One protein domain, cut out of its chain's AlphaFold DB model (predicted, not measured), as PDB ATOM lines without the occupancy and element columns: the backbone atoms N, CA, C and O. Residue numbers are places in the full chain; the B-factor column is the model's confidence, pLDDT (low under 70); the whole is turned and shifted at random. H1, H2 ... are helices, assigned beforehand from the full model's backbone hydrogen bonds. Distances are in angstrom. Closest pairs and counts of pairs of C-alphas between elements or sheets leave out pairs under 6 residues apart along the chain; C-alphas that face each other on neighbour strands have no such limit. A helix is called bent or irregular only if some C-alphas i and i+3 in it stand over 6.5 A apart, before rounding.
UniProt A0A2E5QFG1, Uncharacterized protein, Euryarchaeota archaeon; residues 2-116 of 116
ATOM      1  N   LYS A   2     199.709 240.535 269.197       73.44
ATOM      2  CA  LYS A   2     199.375 240.452 270.639       73.44
ATOM      3  C   LYS A   2     198.258 239.449 270.983       73.44
ATOM      4  O   LYS A   2     198.409 238.674 271.916       73.44
ATOM      5  N   ILE A   3     197.197 239.389 270.171       74.44
ATOM      6  CA  ILE A   3     196.087 238.425 270.336       74.44
ATOM      7  C   ILE A   3     196.558 236.973 270.161       74.44
ATOM      8  O   ILE A   3     196.127 236.088 270.893       74.44
ATOM      9  N   PHE A   4     197.455 236.721 269.204       80.62
ATOM     10  CA  PHE A   4     198.020 235.389 268.992       80.62
ATOM     11  C   PHE A   4     198.845 234.952 270.205       80.62
ATOM     12  O   PHE A   4     198.637 233.862 270.724       80.62
ATOM     13  N   LEU A   5     199.701 235.838 270.720       83.62
ATOM     14  CA  LEU A   5     200.509 235.554 271.904       83.62
ATOM     15  C   LEU A   5     199.649 235.338 273.161       83.62
ATOM     16  O   LEU A   5     199.904 234.411 273.921       83.62
ATOM     17  N   ALA A   6     198.582 236.124 273.337       77.25
ATOM     18  CA  ALA A   6     197.622 235.913 274.419       77.25
ATOM     19  C   ALA A   6     196.944 234.534 274.330       77.25
ATOM     20  O   ALA A   6     196.807 233.861 275.345       77.25
ATOM     21  N   ARG A   7     196.580 234.068 273.123       80.38
ATOM     22  CA  ARG A   7     196.050 232.706 272.927       80.38
ATOM     23  C   ARG A   7     197.078 231.634 273.272       80.38
ATOM     24  O   ARG A   7     196.715 230.669 273.931       80.38
ATOM     25  N   VAL A   8     198.341 231.815 272.878       86.44
ATOM     26  CA  VAL A   8     199.432 230.888 273.226       86.44
ATOM     27  C   VAL A   8     199.592 230.779 274.742       86.44
ATOM     28  O   VAL A   8     199.674 229.667 275.258       86.44
ATOM     29  N   LEU A   9     199.565 231.901 275.468       85.19
ATOM     30  CA  LEU A   9     199.612 231.887 276.932       85.19
ATOM     31  C   LEU A   9     198.400 231.184 277.541       85.19
ATOM     32  O   LEU A   9     198.577 230.373 278.445       85.19
ATOM     33  N   THR A  10     197.194 231.417 277.015       81.00
ATOM     34  CA  THR A  10     195.986 230.726 277.491       81.00
ATOM     35  C   THR A  10     196.088 229.218 277.268       81.00
ATOM     36  O   THR A  10     195.749 228.438 278.156       81.00
ATOM     37  N   THR A  11     196.590 228.788 276.107       86.06
ATOM     38  CA  THR A  11     196.828 227.371 275.806       86.06
ATOM     39  C   THR A  11     197.890 226.773 276.722       86.06
ATOM     40  O   THR A  11     197.689 225.674 277.230       86.06
ATOM     41  N   LEU A  12     198.984 227.492 276.988       89.12
ATOM     42  CA  LEU A  12     200.011 227.057 277.932       89.12
ATOM     43  C   LEU A  12     199.430 226.908 279.342       89.12
ATOM     44  O   LEU A  12     199.660 225.899 279.998       89.12
ATOM     45  N   HIS A  13     198.629 227.876 279.784       87.75
ATOM     46  CA  HIS A  13     197.999 227.864 281.099       87.75
ATOM     47  C   HIS A  13     197.038 226.677 281.255       87.75
ATOM     48  O   HIS A  13     197.064 225.987 282.274       87.75
ATOM     49  N   LEU A  14     196.258 226.382 280.210       87.25
ATOM     50  CA  LEU A  14     195.423 225.185 280.142       87.25
ATOM     51  C   LEU A  14     196.263 223.901 280.142       87.25
ATOM     52  O   LEU A  14     195.910 222.952 280.834       87.25
ATOM     53  N   GLY A  15     197.383 223.876 279.419       90.62
ATOM     54  CA  GLY A  15     198.321 222.754 279.421       90.62
ATOM     55  C   GLY A  15     198.890 222.471 280.812       90.62
ATOM     56  O   GLY A  15     198.867 221.327 281.253       90.62
ATOM     57  N   LEU A  16     199.318 223.509 281.541       90.38
ATOM     58  CA  LEU A  16     199.780 223.378 282.928       90.38
ATOM     59  C   LEU A  16     198.665 222.891 283.859       90.38
ATOM     60  O   LEU A  16     198.916 222.058 284.727       90.38
ATOM     61  N   PHE A  17     197.435 223.372 283.664       88.94
ATOM     62  CA  PHE A  17     196.281 222.911 284.431       88.94
ATOM     63  C   PHE A  17     195.993 221.421 284.193       88.94
ATOM     64  O   PHE A  17     195.818 220.669 285.148       88.94
ATOM     65  N   ILE A  18     195.993 220.977 282.932       91.62
ATOM     66  CA  ILE A  18     195.800 219.566 282.566       91.62
ATOM     67  C   ILE A  18     196.946 218.706 283.108       91.62
ATOM     68  O   ILE A  18     196.693 217.634 283.656       91.62
ATOM     69  N   PHE A  19     198.191 219.177 282.998       90.94
ATOM     70  CA  PHE A  19     199.347 218.476 283.550       90.94
ATOM     71  C   PHE A  19     199.229 218.315 285.065       90.94
ATOM     72  O   PHE A  19     199.404 217.206 285.553       90.94
ATOM     73  N   GLY A  20     198.845 219.367 285.794       90.44
ATOM     74  CA  GLY A  20     198.607 219.270 287.235       90.44
ATOM     75  C   GLY A  20     197.456 218.327 287.600       90.44
ATOM     76  O   GLY A  20     197.526 217.627 288.604       90.44
ATOM     77  N   LEU A  21     196.406 218.272 286.772       91.75
ATOM     78  CA  LEU A  21     195.243 217.407 286.981       91.75
ATOM     79  C   LEU A  21     195.552 215.917 286.773       91.75
ATOM     80  O   LEU A  21     195.003 215.080 287.489       91.75
ATOM     81  N   LEU A  22     196.373 215.584 285.774       93.88
ATOM     82  CA  LEU A  22     196.558 214.207 285.296       93.88
ATOM     83  C   LEU A  22     197.965 213.648 285.520       93.88
ATOM     84  O   LEU A  22     198.164 212.446 285.377       93.88
ATOM     85  N   GLY A  23     198.950 214.471 285.878       90.38
ATOM     86  CA  GLY A  23     200.345 214.035 285.964       90.38
ATOM     87  C   GLY A  23     200.637 213.052 287.101       90.38
ATOM     88  O   GLY A  23     201.667 212.385 287.076       90.38
ATOM     89  N   TRP A  24     199.712 212.877 288.050       92.06
ATOM     90  CA  TRP A  24     199.782 211.822 289.069       92.06
ATOM     91  C   TRP A  24     199.565 210.407 288.504       92.06
ATOM     92  O   TRP A  24     199.912 209.438 289.170       92.06
ATOM     93  N   LEU A  25     199.023 210.278 287.285       94.12
ATOM     94  CA  LEU A  25     198.869 208.997 286.578       94.12
ATOM     95  C   LEU A  25     200.166 208.512 285.915       94.12
ATOM     96  O   LEU A  25     200.207 207.404 285.382       94.12
ATOM     97  N   LEU A  26     201.212 209.343 285.891       92.88
ATOM     98  CA  LEU A  26     202.490 208.958 285.305       92.88
ATOM     99  C   LEU A  26     203.149 207.843 286.133       92.88
ATOM    100  O   LEU A  26     203.034 207.831 287.357       92.88
ATOM    101  N   PRO A  27     203.877 206.910 285.497       93.00
ATOM    102  CA  PRO A  27     204.607 205.888 286.231       93.00
ATOM    103  C   PRO A  27     205.803 206.494 286.977       93.00
ATOM    104  O   PRO A  27     206.320 207.559 286.626       93.00
ATOM    105  N   PHE A  28     206.289 205.786 287.993       90.31
ATOM    106  CA  PHE A  28     207.578 206.096 288.608       90.31
ATOM    107  C   PHE A  28     208.712 205.964 287.566       90.31
ATOM    108  O   PHE A  28     208.682 205.020 286.775       90.31
ATOM    109  N   PRO A  29     209.700 206.886 287.519       92.00
ATOM    110  CA  PRO A  29     209.931 208.025 288.420       92.00
ATOM    111  C   PRO A  29     209.274 209.348 287.981       92.00
ATOM    112  O   PRO A  29     209.421 210.363 288.660       92.00
ATOM    113  N   PHE A  30     208.550 209.377 286.861       93.44
ATOM    114  CA  PHE A  30     207.999 210.610 286.285       93.44
ATOM    115  C   PHE A  30     206.962 211.296 287.187       93.44
ATOM    116  O   PHE A  30     206.896 212.528 287.222       93.44
ATOM    117  N   VAL A  31     206.203 210.527 287.976       93.00
ATOM    118  CA  VAL A  31     205.301 211.079 289.005       93.00
ATOM    119  C   VAL A  31     206.039 211.910 290.062       93.00
ATOM    120  O   VAL A  31     205.497 212.897 290.563       93.00
ATOM    121  N   THR A  32     207.310 211.602 290.343       93.19
ATOM    122  CA  THR A  32     208.149 212.397 291.249       93.19
ATOM    123  C   THR A  32     208.437 213.771 290.647       93.19
ATOM    124  O   THR A  32     208.287 214.788 291.322       93.19
ATOM    125  N   THR A  33     208.773 213.832 289.354       93.31
ATOM    126  CA  THR A  33     208.964 215.105 288.636       93.31
ATOM    127  C   THR A  33     207.681 215.935 288.624       93.31
ATOM    128  O   THR A  33     207.729 217.134 288.898       93.31
ATOM    129  N   HIS A  34     206.527 215.306 288.379       93.12
ATOM    130  CA  HIS A  34     205.223 215.966 288.487       93.12
ATOM    131  C   HIS A  34     204.972 216.521 289.899       93.12
ATOM    132  O   HIS A  34     204.549 217.667 290.048       93.12
ATOM    133  N   THR A  35     205.288 215.745 290.938       93.44
ATOM    134  CA  THR A  35     205.133 216.163 292.340       93.44
ATOM    135  C   THR A  35     205.960 217.411 292.646       93.44
ATOM    136  O   THR A  35     205.430 218.391 293.169       93.44
ATOM    137  N   VAL A  36     207.244 217.413 292.268       94.69
ATOM    138  CA  VAL A  36     208.136 218.570 292.447       94.69
ATOM    139  C   VAL A  36     207.615 219.786 291.680       94.69
ATOM    140  O   VAL A  36     207.570 220.887 292.231       94.69
ATOM    141  N   PHE A  37     207.163 219.589 290.439       93.50
ATOM    142  CA  PHE A  37     206.562 220.653 289.639       93.50
ATOM    143  C   PHE A  37     205.334 221.268 290.327       93.50
ATOM    144  O   PHE A  37     205.244 222.489 290.435       93.50
ATOM    145  N   MET A  38     204.416 220.445 290.841       94.00
ATOM    146  CA  MET A  38     203.205 220.915 291.523       94.00
ATOM    147  C   MET A  38     203.519 221.692 292.807       94.00
ATOM    148  O   MET A  38     202.892 222.720 293.070       94.00
ATOM    149  N   ILE A  39     204.523 221.260 293.579       93.94
ATOM    150  CA  ILE A  39     205.014 222.007 294.750       93.94
ATOM    151  C   ILE A  39     205.576 223.365 294.315       93.94
ATOM    152  O   ILE A  39     205.211 224.391 294.889       93.94
ATOM    153  N   GLY A  40     206.414 223.391 293.275       93.06
ATOM    154  CA  GLY A  40     206.960 224.631 292.723       93.06
ATOM    155  C   GLY A  40     205.864 225.591 292.254       93.06
ATOM    156  O   GLY A  40     205.886 226.770 292.601       93.06
ATOM    157  N   LEU A  41     204.856 225.080 291.543       89.75
ATOM    158  CA  LEU A  41     203.705 225.859 291.085       89.75
ATOM    159  C   LEU A  41     202.891 226.425 292.261       89.75
ATOM    160  O   LEU A  41     202.463 227.580 292.225       89.75
ATOM    161  N   ARG A  42     202.718 225.643 293.332       89.56
ATOM    162  CA  ARG A  42     202.038 226.082 294.557       89.56
ATOM    163  C   ARG A  42     202.778 227.234 295.228       89.56
ATOM    164  O   ARG A  42     202.141 228.226 295.578       89.56
ATOM    165  N   VAL A  43     204.094 227.105 295.391       90.44
ATOM    166  CA  VAL A  43     204.952 228.156 295.962       90.44
ATOM    167  C   VAL A  43     204.907 229.403 295.087       90.44
ATOM    168  O   VAL A  43     204.689 230.498 295.599       90.44
ATOM    169  N   HIS A  44     205.024 229.237 293.768       88.44
ATOM    170  CA  HIS A  44     204.903 230.325 292.798       88.44
ATOM    171  C   HIS A  44     203.600 231.115 292.999       88.44
ATOM    172  O   HIS A  44     203.627 232.339 293.096       88.44
ATOM    173  N   TRP A  45     202.457 230.440 293.134       86.19
ATOM    174  CA  TRP A  45     201.178 231.126 293.346       86.19
ATOM    175  C   TRP A  45     201.072 231.871 294.675       86.19
ATOM    176  O   TRP A  45     200.431 232.918 294.714       86.19
ATOM    177  N   GLU A  46     201.670 231.359 295.750       84.12
ATOM    178  CA  GLU A  46     201.687 232.067 297.038       84.12
ATOM    179  C   GLU A  46     202.594 233.304 296.994       84.12
ATOM    180  O   GLU A  46     202.223 234.345 297.524       84.12
ATOM    181  N   VAL A  47     203.748 233.223 296.323       85.69
ATOM    182  CA  VAL A  47     204.702 234.345 296.230       85.69
ATOM    183  C   VAL A  47     204.168 235.471 295.345       85.69
ATOM    184  O   VAL A  47     204.290 236.643 295.695       85.69
ATOM    185  N   TYR A  48     203.561 235.131 294.207       81.06
ATOM    186  CA  TYR A  48     203.108 236.112 293.215       81.06
ATOM    187  C   TYR A  48     201.613 236.458 293.324       81.06
ATOM    188  O   TYR A  48     201.104 237.207 292.495       81.06
ATOM    189  N   ASN A  49     200.898 235.941 294.335       75.75
ATOM    190  CA  ASN A  49     199.444 236.108 294.515       75.75
ATOM    191  C   ASN A  49     198.610 235.739 293.268       75.75
ATOM    192  O   ASN A  49     197.538 236.294 293.023       75.75
ATOM    193  N   GLY A  50     199.094 234.787 292.468       75.06
ATOM    194  CA  GLY A  50     198.461 234.400 291.213       75.06
ATOM    195  C   GLY A  50     199.406 233.686 290.254       75.06
ATOM    196  O   GLY A  50     200.582 233.462 290.539       75.06
ATOM    197  N   CYS A  51     198.877 233.292 289.093       81.81
ATOM    198  CA  CYS A  51     199.683 232.700 288.031       81.81
ATOM    199  C   CYS A  51     200.276 233.785 287.131       81.81
ATOM    200  O   CYS A  51     199.522 234.550 286.527       81.81
ATOM    201  N   ILE A  52     201.600 233.753 286.942       83.19
ATOM    202  CA  ILE A  52     202.348 234.720 286.121       83.19
ATOM    203  C   ILE A  52     201.861 234.764 284.668       83.19
ATOM    204  O   ILE A  52     201.885 235.814 284.033       83.19
ATOM    205  N   LEU A  53     201.337 233.645 284.153       82.62
ATOM    206  CA  LEU A  53     200.733 233.595 282.821       82.62
ATOM    207  C   LEU A  53     199.510 234.511 282.720       82.62
ATOM    208  O   LEU A  53     199.321 235.155 281.695       82.62
ATOM    209  N   THR A  54     198.718 234.628 283.790       81.06
ATOM    210  CA  THR A  54     197.576 235.558 283.844       81.06
ATOM    211  C   THR A  54     198.049 237.003 283.780       81.06
ATOM    212  O   THR A  54     197.441 237.821 283.093       81.06
ATOM    213  N   ASP A  55     199.146 237.325 284.462       82.69
ATOM    214  CA  ASP A  55     199.692 238.683 284.478       82.69
ATOM    215  C   ASP A  55     200.305 239.053 283.127       82.69
ATOM    216  O   ASP A  55     200.105 240.161 282.626       82.69
ATOM    217  N   TRP A  56     200.983 238.106 282.476       83.88
ATOM    218  CA  TRP A  56     201.467 238.278 281.109       83.88
ATOM    219  C   TRP A  56     200.317 238.444 280.113       83.88
ATOM    220  O   TRP A  56     200.383 239.315 279.246       83.88
ATOM    221  N   GLU A  57     199.230 237.682 280.258       79.81
ATOM    222  CA  GLU A  57     198.016 237.870 279.457       79.81
ATOM    223  C   GLU A  57     197.413 239.267 279.650       79.81
ATOM    224  O   GLU A  57     197.089 239.927 278.659       79.81
ATOM    225  N   LYS A  58     197.300 239.742 280.900       79.44
ATOM    226  CA  LYS A  58     196.824 241.098 281.225       79.44
ATOM    227  C   LYS A  58     197.708 242.165 280.577       79.44
ATOM    228  O   LYS A  58     197.198 243.071 279.922       79.44
ATOM    229  N   SER A  59     199.028 242.023 280.701       81.38
ATOM    230  CA  SER A  59     200.010 242.948 280.120       81.38
ATOM    231  C   SER A  59     199.916 243.014 278.590       81.38
ATOM    232  O   SER A  59     199.927 244.097 277.999       81.38
ATOM    233  N   LEU A  60     199.743 241.866 277.928       81.50
ATOM    234  CA  LEU A  60     199.652 241.797 276.467       81.50
ATOM    235  C   LEU A  60     198.337 242.341 275.904       81.50
ATOM    236  O   LEU A  60     198.340 242.915 274.811       81.50
ATOM    237  N   LEU A  61     197.230 242.148 276.623       76.25
ATOM    238  CA  LEU A  61     195.902 242.614 276.215       76.25
ATOM    239  C   LEU A  61     195.635 244.071 276.621       76.25
ATOM    240  O   LEU A  61     194.793 244.732 276.013       76.25
ATOM    241  N   GLY A  62     196.377 244.610 277.593       74.19
ATOM    242  CA  GLY A  62     196.290 246.010 278.003       74.19
ATOM    243  C   GLY A  62     194.861 246.410 278.381       74.19
ATOM    244  O   GLY A  62     194.248 245.792 279.245       74.19
ATOM    245  N   LYS A  63     194.312 247.431 277.706       60.12
ATOM    246  CA  LYS A  63     192.953 247.957 277.955       60.12
ATOM    247  C   LYS A  63     191.820 246.995 277.564       60.12
ATOM    248  O   LYS A  63     190.696 247.209 277.999       60.12
ATOM    249  N   GLU A  64     192.096 245.963 276.765       60.56
ATOM    250  CA  GLU A  64     191.109 244.926 276.418       60.56
ATOM    251  C   GLU A  64     191.077 243.775 277.432       60.56
ATOM    252  O   GLU A  64     190.236 242.878 277.344       60.56
ATOM    253  N   SER A  65     191.990 243.769 278.407       65.06
ATOM    254  CA  SER A  65     191.957 242.779 279.473       65.06
ATOM    255  C   SER A  65     190.834 243.091 280.454       65.06
ATOM    256  O   SER A  65     190.755 244.196 280.984       65.06
ATOM    257  N   ASN A  66     190.027 242.083 280.791       66.62
ATOM    258  CA  ASN A  66     189.163 242.162 281.963       66.62
ATOM    259  C   ASN A  66     190.052 242.377 283.214       66.62
ATOM    260  O   ASN A  66     190.964 241.566 283.433       66.62
ATOM    261  N   PRO A  67     189.845 243.444 284.012       62.06
ATOM    262  CA  PRO A  67     190.650 243.711 285.207       62.06
ATOM    263  C   PRO A  67     190.583 242.556 286.222       62.06
ATOM    264  O   PRO A  67     191.591 242.228 286.852       62.06
ATOM    265  N   ASP A  68     189.454 241.842 286.262       63.81
ATOM    266  CA  ASP A  68     189.207 240.703 287.153       63.81
ATOM    267  C   ASP A  68     189.568 239.349 286.524       63.81
ATOM    268  O   ASP A  68     189.097 238.298 286.984       63.81
ATOM    269  N   ARG A  69     190.361 239.342 285.441       72.62
ATOM    270  CA  ARG A  69     190.796 238.101 284.789       72.62
ATOM    271  C   ARG A  69     191.552 237.239 285.798       72.62
ATOM    272  O   ARG A  69     192.593 237.644 286.324       72.62
ATOM    273  N   HIS A  70     191.016 236.049 286.040       79.38
ATOM    274  CA  HIS A  70     191.581 235.038 286.921       79.38
ATOM    275  C   HIS A  70     191.272 233.666 286.324       79.38
ATOM    276  O   HIS A  70     190.114 233.249 286.297       79.38
ATOM    277  N   PHE A  71     192.301 232.958 285.848       81.00
ATOM    278  CA  PHE A  71     192.131 231.747 285.037       81.00
ATOM    279  C   PHE A  71     191.208 230.708 285.684       81.00
ATOM    280  O   PHE A  71     190.269 230.237 285.050       81.00
ATOM    281  N   THR A  72     191.402 230.403 286.971       81.06
ATOM    282  CA  THR A  72     190.568 229.415 287.673       81.06
ATOM    283  C   THR A  72     189.119 229.866 287.800       81.06
ATOM    284  O   THR A  72     188.211 229.049 287.703       81.06
ATOM    285  N   ARG A  73     188.877 231.168 287.986       85.25
ATOM    286  CA  ARG A  73     187.511 231.699 288.059       85.25
ATOM    287  C   ARG A  73     186.839 231.544 286.700       85.25
ATOM    288  O   ARG A  73     185.729 231.031 286.633       85.25
ATOM    289  N   ASP A  74     187.528 231.939 285.635       84.31
ATOM    290  CA  ASP A  74     187.015 231.841 284.270       84.31
ATOM    291  C   ASP A  74     186.749 230.382 283.880       84.31
ATOM    292  O   ASP A  74     185.742 230.088 283.237       84.31
ATOM    293  N   LEU A  75     187.607 229.454 284.314       82.94
ATOM    294  CA  LEU A  75     187.402 228.021 284.132       82.94
ATOM    295  C   LEU A  75     186.160 227.528 284.887       82.94
ATOM    296  O   LEU A  75     185.313 226.878 284.281       82.94
ATOM    297  N   LEU A  76     186.014 227.882 286.170       85.12
ATOM    298  CA  LEU A  76     184.846 227.519 286.985       85.12
ATOM    299  C   LEU A  76     183.538 228.063 286.383       85.12
ATOM    300  O   LEU A  76     182.534 227.353 286.328       85.12
ATOM    301  N   VAL A  77     183.554 229.293 285.868       86.31
ATOM    302  CA  VAL A  77     182.396 229.882 285.181       86.31
ATOM    303  C   VAL A  77     182.077 229.134 283.886       86.31
ATOM    304  O   VAL A  77     180.913 228.827 283.629       86.31
ATOM    305  N   ARG A  78     183.092 228.776 283.088       84.62
ATOM    306  CA  ARG A  78     182.911 228.025 281.832       84.62
ATOM    307  C   ARG A  78     182.336 226.626 282.039       84.62
ATOM    308  O   ARG A  78     181.590 226.169 281.180       84.62
ATOM    309  N   ILE A  79     182.654 225.966 283.151       85.31
ATOM    310  CA  ILE A  79     182.100 224.641 283.481       85.31
ATOM    311  C   ILE A  79     180.729 224.712 284.179       85.31
ATOM    312  O   ILE A  79     180.173 223.674 284.524       85.31
ATOM    313  N   GLY A  80     180.165 225.913 284.371       85.50
ATOM    314  CA  GLY A  80     178.771 226.105 284.783       85.50
ATOM    315  C   GLY A  80     178.551 226.716 286.170       85.50
ATOM    316  O   GLY A  80     177.398 226.944 286.540       85.50
ATOM    317  N   PHE A  81     179.601 227.034 286.935       86.12
ATOM    318  CA  PHE A  81     179.428 227.714 288.224       86.12
ATOM    319  C   PHE A  81     179.091 229.197 288.018       86.12
ATOM    320  O   PHE A  81     179.855 229.957 287.425       86.12
ATOM    321  N   LYS A  82     177.947 229.643 288.543       83.69
ATOM    322  CA  LYS A  82     177.530 231.053 288.486       83.69
ATOM    323  C   LYS A  82     178.054 231.820 289.703       83.69
ATOM    324  O   LYS A  82     178.111 231.272 290.798       83.69
ATOM    325  N   ASN A  83     178.391 233.098 289.514       81.31
ATOM    326  CA  ASN A  83     178.790 234.034 290.580       81.31
ATOM    327  C   ASN A  83     180.012 233.598 291.412       81.31
ATOM    328  O   ASN A  83     180.080 233.843 292.615       81.31
ATOM    329  N   VAL A  84     181.005 232.975 290.772       83.75
ATOM    330  CA  VAL A  84     182.261 232.611 291.440       83.75
ATOM    331  C   VAL A  84     183.094 233.866 291.702       83.75
ATOM    332  O   VAL A  84     183.531 234.542 290.764       83.75
ATOM    333  N   SER A  85     183.332 234.165 292.981       86.19
ATOM    334  CA  SER A  85     184.270 235.210 293.393       86.19
ATOM    335  C   SER A  85     185.718 234.753 293.193       86.19
ATOM    336  O   SER A  85     186.022 233.559 293.247       86.19
ATOM    337  N   VAL A  86     186.632 235.704 292.978       83.06
ATOM    338  CA  VAL A  86     188.072 235.410 292.863       83.06
ATOM    339  C   VAL A  86     188.585 234.737 294.138       83.06
ATOM    340  O   VAL A  86     189.291 233.740 294.057       83.06
ATOM    341  N   GLU A  87     188.140 235.204 295.305       86.50
ATOM    342  CA  GLU A  87     188.476 234.628 296.611       86.50
ATOM    343  C   GLU A  87     188.093 233.141 296.709       86.50
ATOM    344  O   GLU A  87     188.889 232.305 297.143       86.50
ATOM    345  N   LEU A  88     186.880 232.789 296.265       87.19
ATOM    346  CA  LEU A  88     186.414 231.404 296.257       87.19
ATOM    347  C   LEU A  88     187.203 230.558 295.253       87.19
ATOM    348  O   LEU A  88     187.640 229.463 295.597       87.19
ATOM    349  N   ALA A  89     187.419 231.068 294.036       86.94
ATOM    350  CA  ALA A  89     188.204 230.377 293.014       86.94
ATOM    351  C   ALA A  89     189.632 230.089 293.498       86.94
ATOM    352  O   ALA A  89     190.134 228.981 293.309       86.94
ATOM    353  N   SER A  90     190.261 231.057 294.165       84.81
ATOM    354  CA  SER A  90     191.578 230.904 294.774       84.81
ATOM    355  C   SER A  90     191.559 229.846 295.870       84.81
ATOM    356  O   SER A  90     192.353 228.912 295.813       84.81
ATOM    357  N   LYS A  91     190.628 229.910 296.832       88.75
ATOM    358  CA  LYS A  91     190.521 228.898 297.901       88.75
ATOM    359  C   LYS A  91     190.317 227.485 297.355       88.75
ATOM    360  O   LYS A  91     191.013 226.567 297.788       88.75
ATOM    361  N   LEU A  92     189.422 227.317 296.381       88.00
ATOM    362  CA  LEU A  92     189.193 226.030 295.723       88.00
ATOM    363  C   LEU A  92     190.454 225.529 295.018       88.00
ATOM    364  O   LEU A  92     190.817 224.370 295.194       88.00
ATOM    365  N   LEU A  93     191.165 226.404 294.298       87.19
ATOM    366  CA  LEU A  93     192.437 226.052 293.666       87.19
ATOM    367  C   LEU A  93     193.465 225.580 294.697       87.19
ATOM    368  O   LEU A  93     194.137 224.579 294.461       87.19
ATOM    369  N   ARG A  94     193.580 226.270 295.839       89.75
ATOM    370  CA  ARG A  94     194.516 225.903 296.916       89.75
ATOM    371  C   ARG A  94     194.215 224.511 297.460       89.75
ATOM    372  O   ARG A  94     195.122 223.687 297.534       89.75
ATOM    373  N   ILE A  95     192.954 224.255 297.810       91.12
ATOM    374  CA  ILE A  95     192.508 222.953 298.327       91.12
ATOM    375  C   ILE A  95     192.795 221.869 297.289       91.12
ATOM    376  O   ILE A  95     193.484 220.900 297.587       91.12
ATOM    377  N   PHE A  96     192.340 222.083 296.056       90.06
ATOM    378  CA  PHE A  96     192.487 221.134 294.962       90.06
ATOM    379  C   PHE A  96     193.953 220.786 294.672       90.06
ATOM    380  O   PHE A  96     194.322 219.617 294.592       90.06
ATOM    381  N   THR A  97     194.810 221.803 294.588       90.56
ATOM    382  CA  THR A  97     196.245 221.629 294.319       90.56
ATOM    383  C   THR A  97     196.938 220.902 295.466       90.56
ATOM    384  O   THR A  97     197.728 219.997 295.219       90.56
ATOM    385  N   ASN A  98     196.616 221.239 296.720       93.38
ATOM    386  CA  ASN A  98     197.166 220.542 297.885       93.38
ATOM    387  C   ASN A  98     196.760 219.058 297.897       93.38
ATOM    388  O   ASN A  98     197.599 218.200 298.169       93.38
ATOM    389  N   SER A  99     195.501 218.744 297.567       94.38
ATOM    390  CA  SER A  99     195.026 217.360 297.459       94.38
ATOM    391  C   SER A  99     195.767 216.579 296.371       94.38
ATOM    392  O   SER A  99     196.169 215.441 296.604       94.38
ATOM    393  N   LEU A 100     196.004 217.192 295.207       93.50
ATOM    394  CA  LEU A 100     196.752 216.562 294.113       93.50
ATOM    395  C   LEU A 100     198.236 216.370 294.434       93.50
ATOM    396  O   LEU A 100     198.805 215.340 294.076       93.50
ATOM    397  N   ILE A 101     198.863 217.324 295.130       94.75
ATOM    398  CA  ILE A 101     200.239 217.171 295.621       94.75
ATOM    399  C   ILE A 101     200.313 215.978 296.573       94.75
ATOM    400  O   ILE A 101     201.161 215.110 296.381       94.75
ATOM    401  N   LEU A 102     199.408 215.898 297.553       95.88
ATOM    402  CA  LEU A 102     199.373 214.789 298.506       95.88
ATOM    403  C   LEU A 102     199.207 213.440 297.795       95.88
ATOM    404  O   LEU A 102     199.962 212.509 298.071       95.88
ATOM    405  N   LEU A 103     198.274 213.350 296.842       95.19
ATOM    406  CA  LEU A 103     198.087 212.151 296.026       95.19
ATOM    407  C   LEU A 103     199.367 211.783 295.261       95.19
ATOM    408  O   LEU A 103     199.789 210.631 295.288       95.19
ATOM    409  N   SER A 104     200.015 212.761 294.628       92.75
ATOM    410  CA  SER A 104     201.237 212.533 293.847       92.75
ATOM    411  C   SER A 104     202.405 212.065 294.722       92.75
ATOM    412  O   SER A 104     203.165 211.190 294.308       92.75
ATOM    413  N   VAL A 105     202.519 212.577 295.955       94.19
ATOM    414  CA  VAL A 105     203.497 212.108 296.952       94.19
ATOM    415  C   VAL A 105     203.243 210.647 297.316       94.19
ATOM    416  O   VAL A 105     204.179 209.850 297.282       94.19
ATOM    417  N   ILE A 106     201.992 210.276 297.612       95.19
ATOM    418  CA  ILE A 106     201.622 208.889 297.939       95.19
ATOM    419  C   ILE A 106     202.002 207.956 296.785       95.19
ATOM    420  O   ILE A 106     202.709 206.976 297.007       95.19
ATOM    421  N   VAL A 107     201.610 208.293 295.551       93.62
ATOM    422  CA  VAL A 107     201.926 207.487 294.358       93.62
ATOM    423  C   VAL A 107     203.440 207.380 294.142       93.62
ATOM    424  O   VAL A 107     203.938 206.295 293.846       93.62
ATOM    425  N   SER A 108     204.186 208.470 294.343       92.25
ATOM    426  CA  SER A 108     205.649 208.474 294.212       92.25
ATOM    427  C   SER A 108     206.322 207.549 295.230       92.25
ATOM    428  O   SER A 108     207.203 206.775 294.861       92.25
ATOM    429  N   ILE A 109     205.889 207.591 296.495       93.25
ATOM    430  CA  ILE A 109     206.417 206.729 297.564       93.25
ATOM    431  C   ILE A 109     206.065 205.264 297.293       93.25
ATOM    432  O   ILE A 109     206.938 204.405 297.386       93.25
ATOM    433  N   SER A 110     204.817 204.967 296.920       93.19
ATOM    434  CA  SER A 110     204.403 203.605 296.567       93.19
ATOM    435  C   SER A 110     205.207 203.050 295.391       93.19
ATOM    436  O   SER A 110     205.638 201.901 295.439       93.19
ATOM    437  N   GLY A 111     205.450 203.868 294.362       90.88
ATOM    438  CA  GLY A 111     206.284 203.492 293.222       90.88
ATOM    439  C   GLY A 111     207.733 203.207 293.615       90.88
ATOM    440  O   GLY A 111     208.292 202.208 293.173       90.88
ATOM    441  N   PHE A 112     208.315 204.031 294.491       93.31
ATOM    442  CA  PHE A 112     209.664 203.812 295.017       93.31
ATOM    443  C   PHE A 112     209.768 202.488 295.791       93.31
ATOM    444  O   PHE A 112     210.641 201.679 295.485       93.31
ATOM    445  N   LEU A 113     208.838 202.228 296.720       94.00
ATOM    446  CA  LEU A 113     208.805 200.996 297.523       94.00
ATOM    447  C   LEU A 113     208.574 199.729 296.686       94.00
ATOM    448  O   LEU A 113     209.058 198.665 297.045       94.00
ATOM    449  N   ALA A 114     207.833 199.822 295.581       91.69
ATOM    450  CA  ALA A 114     207.630 198.692 294.672       91.69
ATOM    451  C   ALA A 114     208.855 198.405 293.780       91.69
ATOM    452  O   ALA A 114     208.914 197.353 293.146       91.69
ATOM    453  N   SER A 115     209.800 199.347 293.693       87.31
ATOM    454  CA  SER A 115     211.019 199.238 292.878       87.31
ATOM    455  C   SER A 115     212.275 198.840 293.665       87.31
ATOM    456  O   SER A 115     213.317 198.618 293.048       87.31
ATOM    457  N   SER A 116     212.178 198.771 294.999       76.88
ATOM    458  CA  SER A 116     213.233 198.356 295.939       76.88
ATOM    459  C   SER A 116     213.100 196.896 296.341       76.88
ATOM    460  O   SER A 116     214.143 196.212 296.404       76.88
TER     461      SER A 116
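Overview. This is residues 2 to 116 of the 116 residues of an uncharacterized protein of Euryarchaeota archaeon (UniProt A0A2E5QFG1). Two long helices, H1 and H5, make a lopsided V: the last residues of H1 meet H5 beyond its middle, and the two draw apart toward their first residues. H2 packs along H5, running back from the point of the V, while H3 packs on the first half of H1 and short H4 crosses the beginning of H5 at the open end. The printed part has 115 residues with five named helices, H1 to H5 in chain order, and no named strand; the class is all helix, with part aligned, part crossed packing. The whole is elongated, with spans of 56 by 29 by 27 A, and only just compact, close to loose, with a radius of gyration of the C-alphas of 16.0 A.

Along the chain. The longest helix is H5, residues 86 to 115, 42.8 A from first to last C-alpha, from (188.072, 235.410, 292.863) to (211.019, 199.238, 292.878). H1, residues 2 to 25, is 35.3 A long and begins with C-alpha 2 at (199.375, 240.452, 270.639). It has a kink of 33 degrees near residue 19 and is irregular, with C-alphas 21 and 24 7.5 A apart. H2, residues 30 to 48, is 26.9 A long. H3, residues 52 to 64, is 18.0 A long and irregular, with C-alphas 60 and 63 9.2 A apart. H4, residues 71 to 78, is 10.4 A long.

Arrangement. H5 and H1 are the hubs, each touching three other helices. Residues 94 to 108 of H5 touch H2 at a shallow tilt of 27 degrees, opposite ways; the closest C-alphas, of Thr 32 and Ser 108, are 5.5 A apart. Residues 97 to 107 of H5 touch residues 20 to 24 of H1 at a steep tilt of 46 degrees, the same way; the C-alphas of Trp 24 and Ser 104 come closest, at 5.0 A. Residues 86 to 93 of H5 touch H4, about perpendicular at 75 degrees, with the C-alphas of Arg 73 and Ala 89 closest at 5.2 A. Residues 20 to 25 of H1 touch residues 31 to 38 of H2 at a steep tilt of 51 degrees, closest at the C-alphas of Trp 24 and Val 31, 5.6 A. Residues 2 to 13 of H1 touch H3 at a shallow tilt of 28 degrees, opposite ways, with the C-alphas of Ala 6 and Glu 57 closest at 5.4 A. H1 and H4 are near each other; H2 and H4 are apart, as are H3 and H5. In H2, H4 and H5 every O i to N i+4 pair is within hydrogen-bond range, against 18 of 20 in H1 and 7 of 9 in H3.

Size, cuts and confidence. The two C-alphas farthest apart, those of Lys 63 and Ser 116, are 56.5 A from each other. The printed part has no cut, and no link is long. Residues 63 to 68 have pLDDT under 70; the mean of the printed part is 86.0.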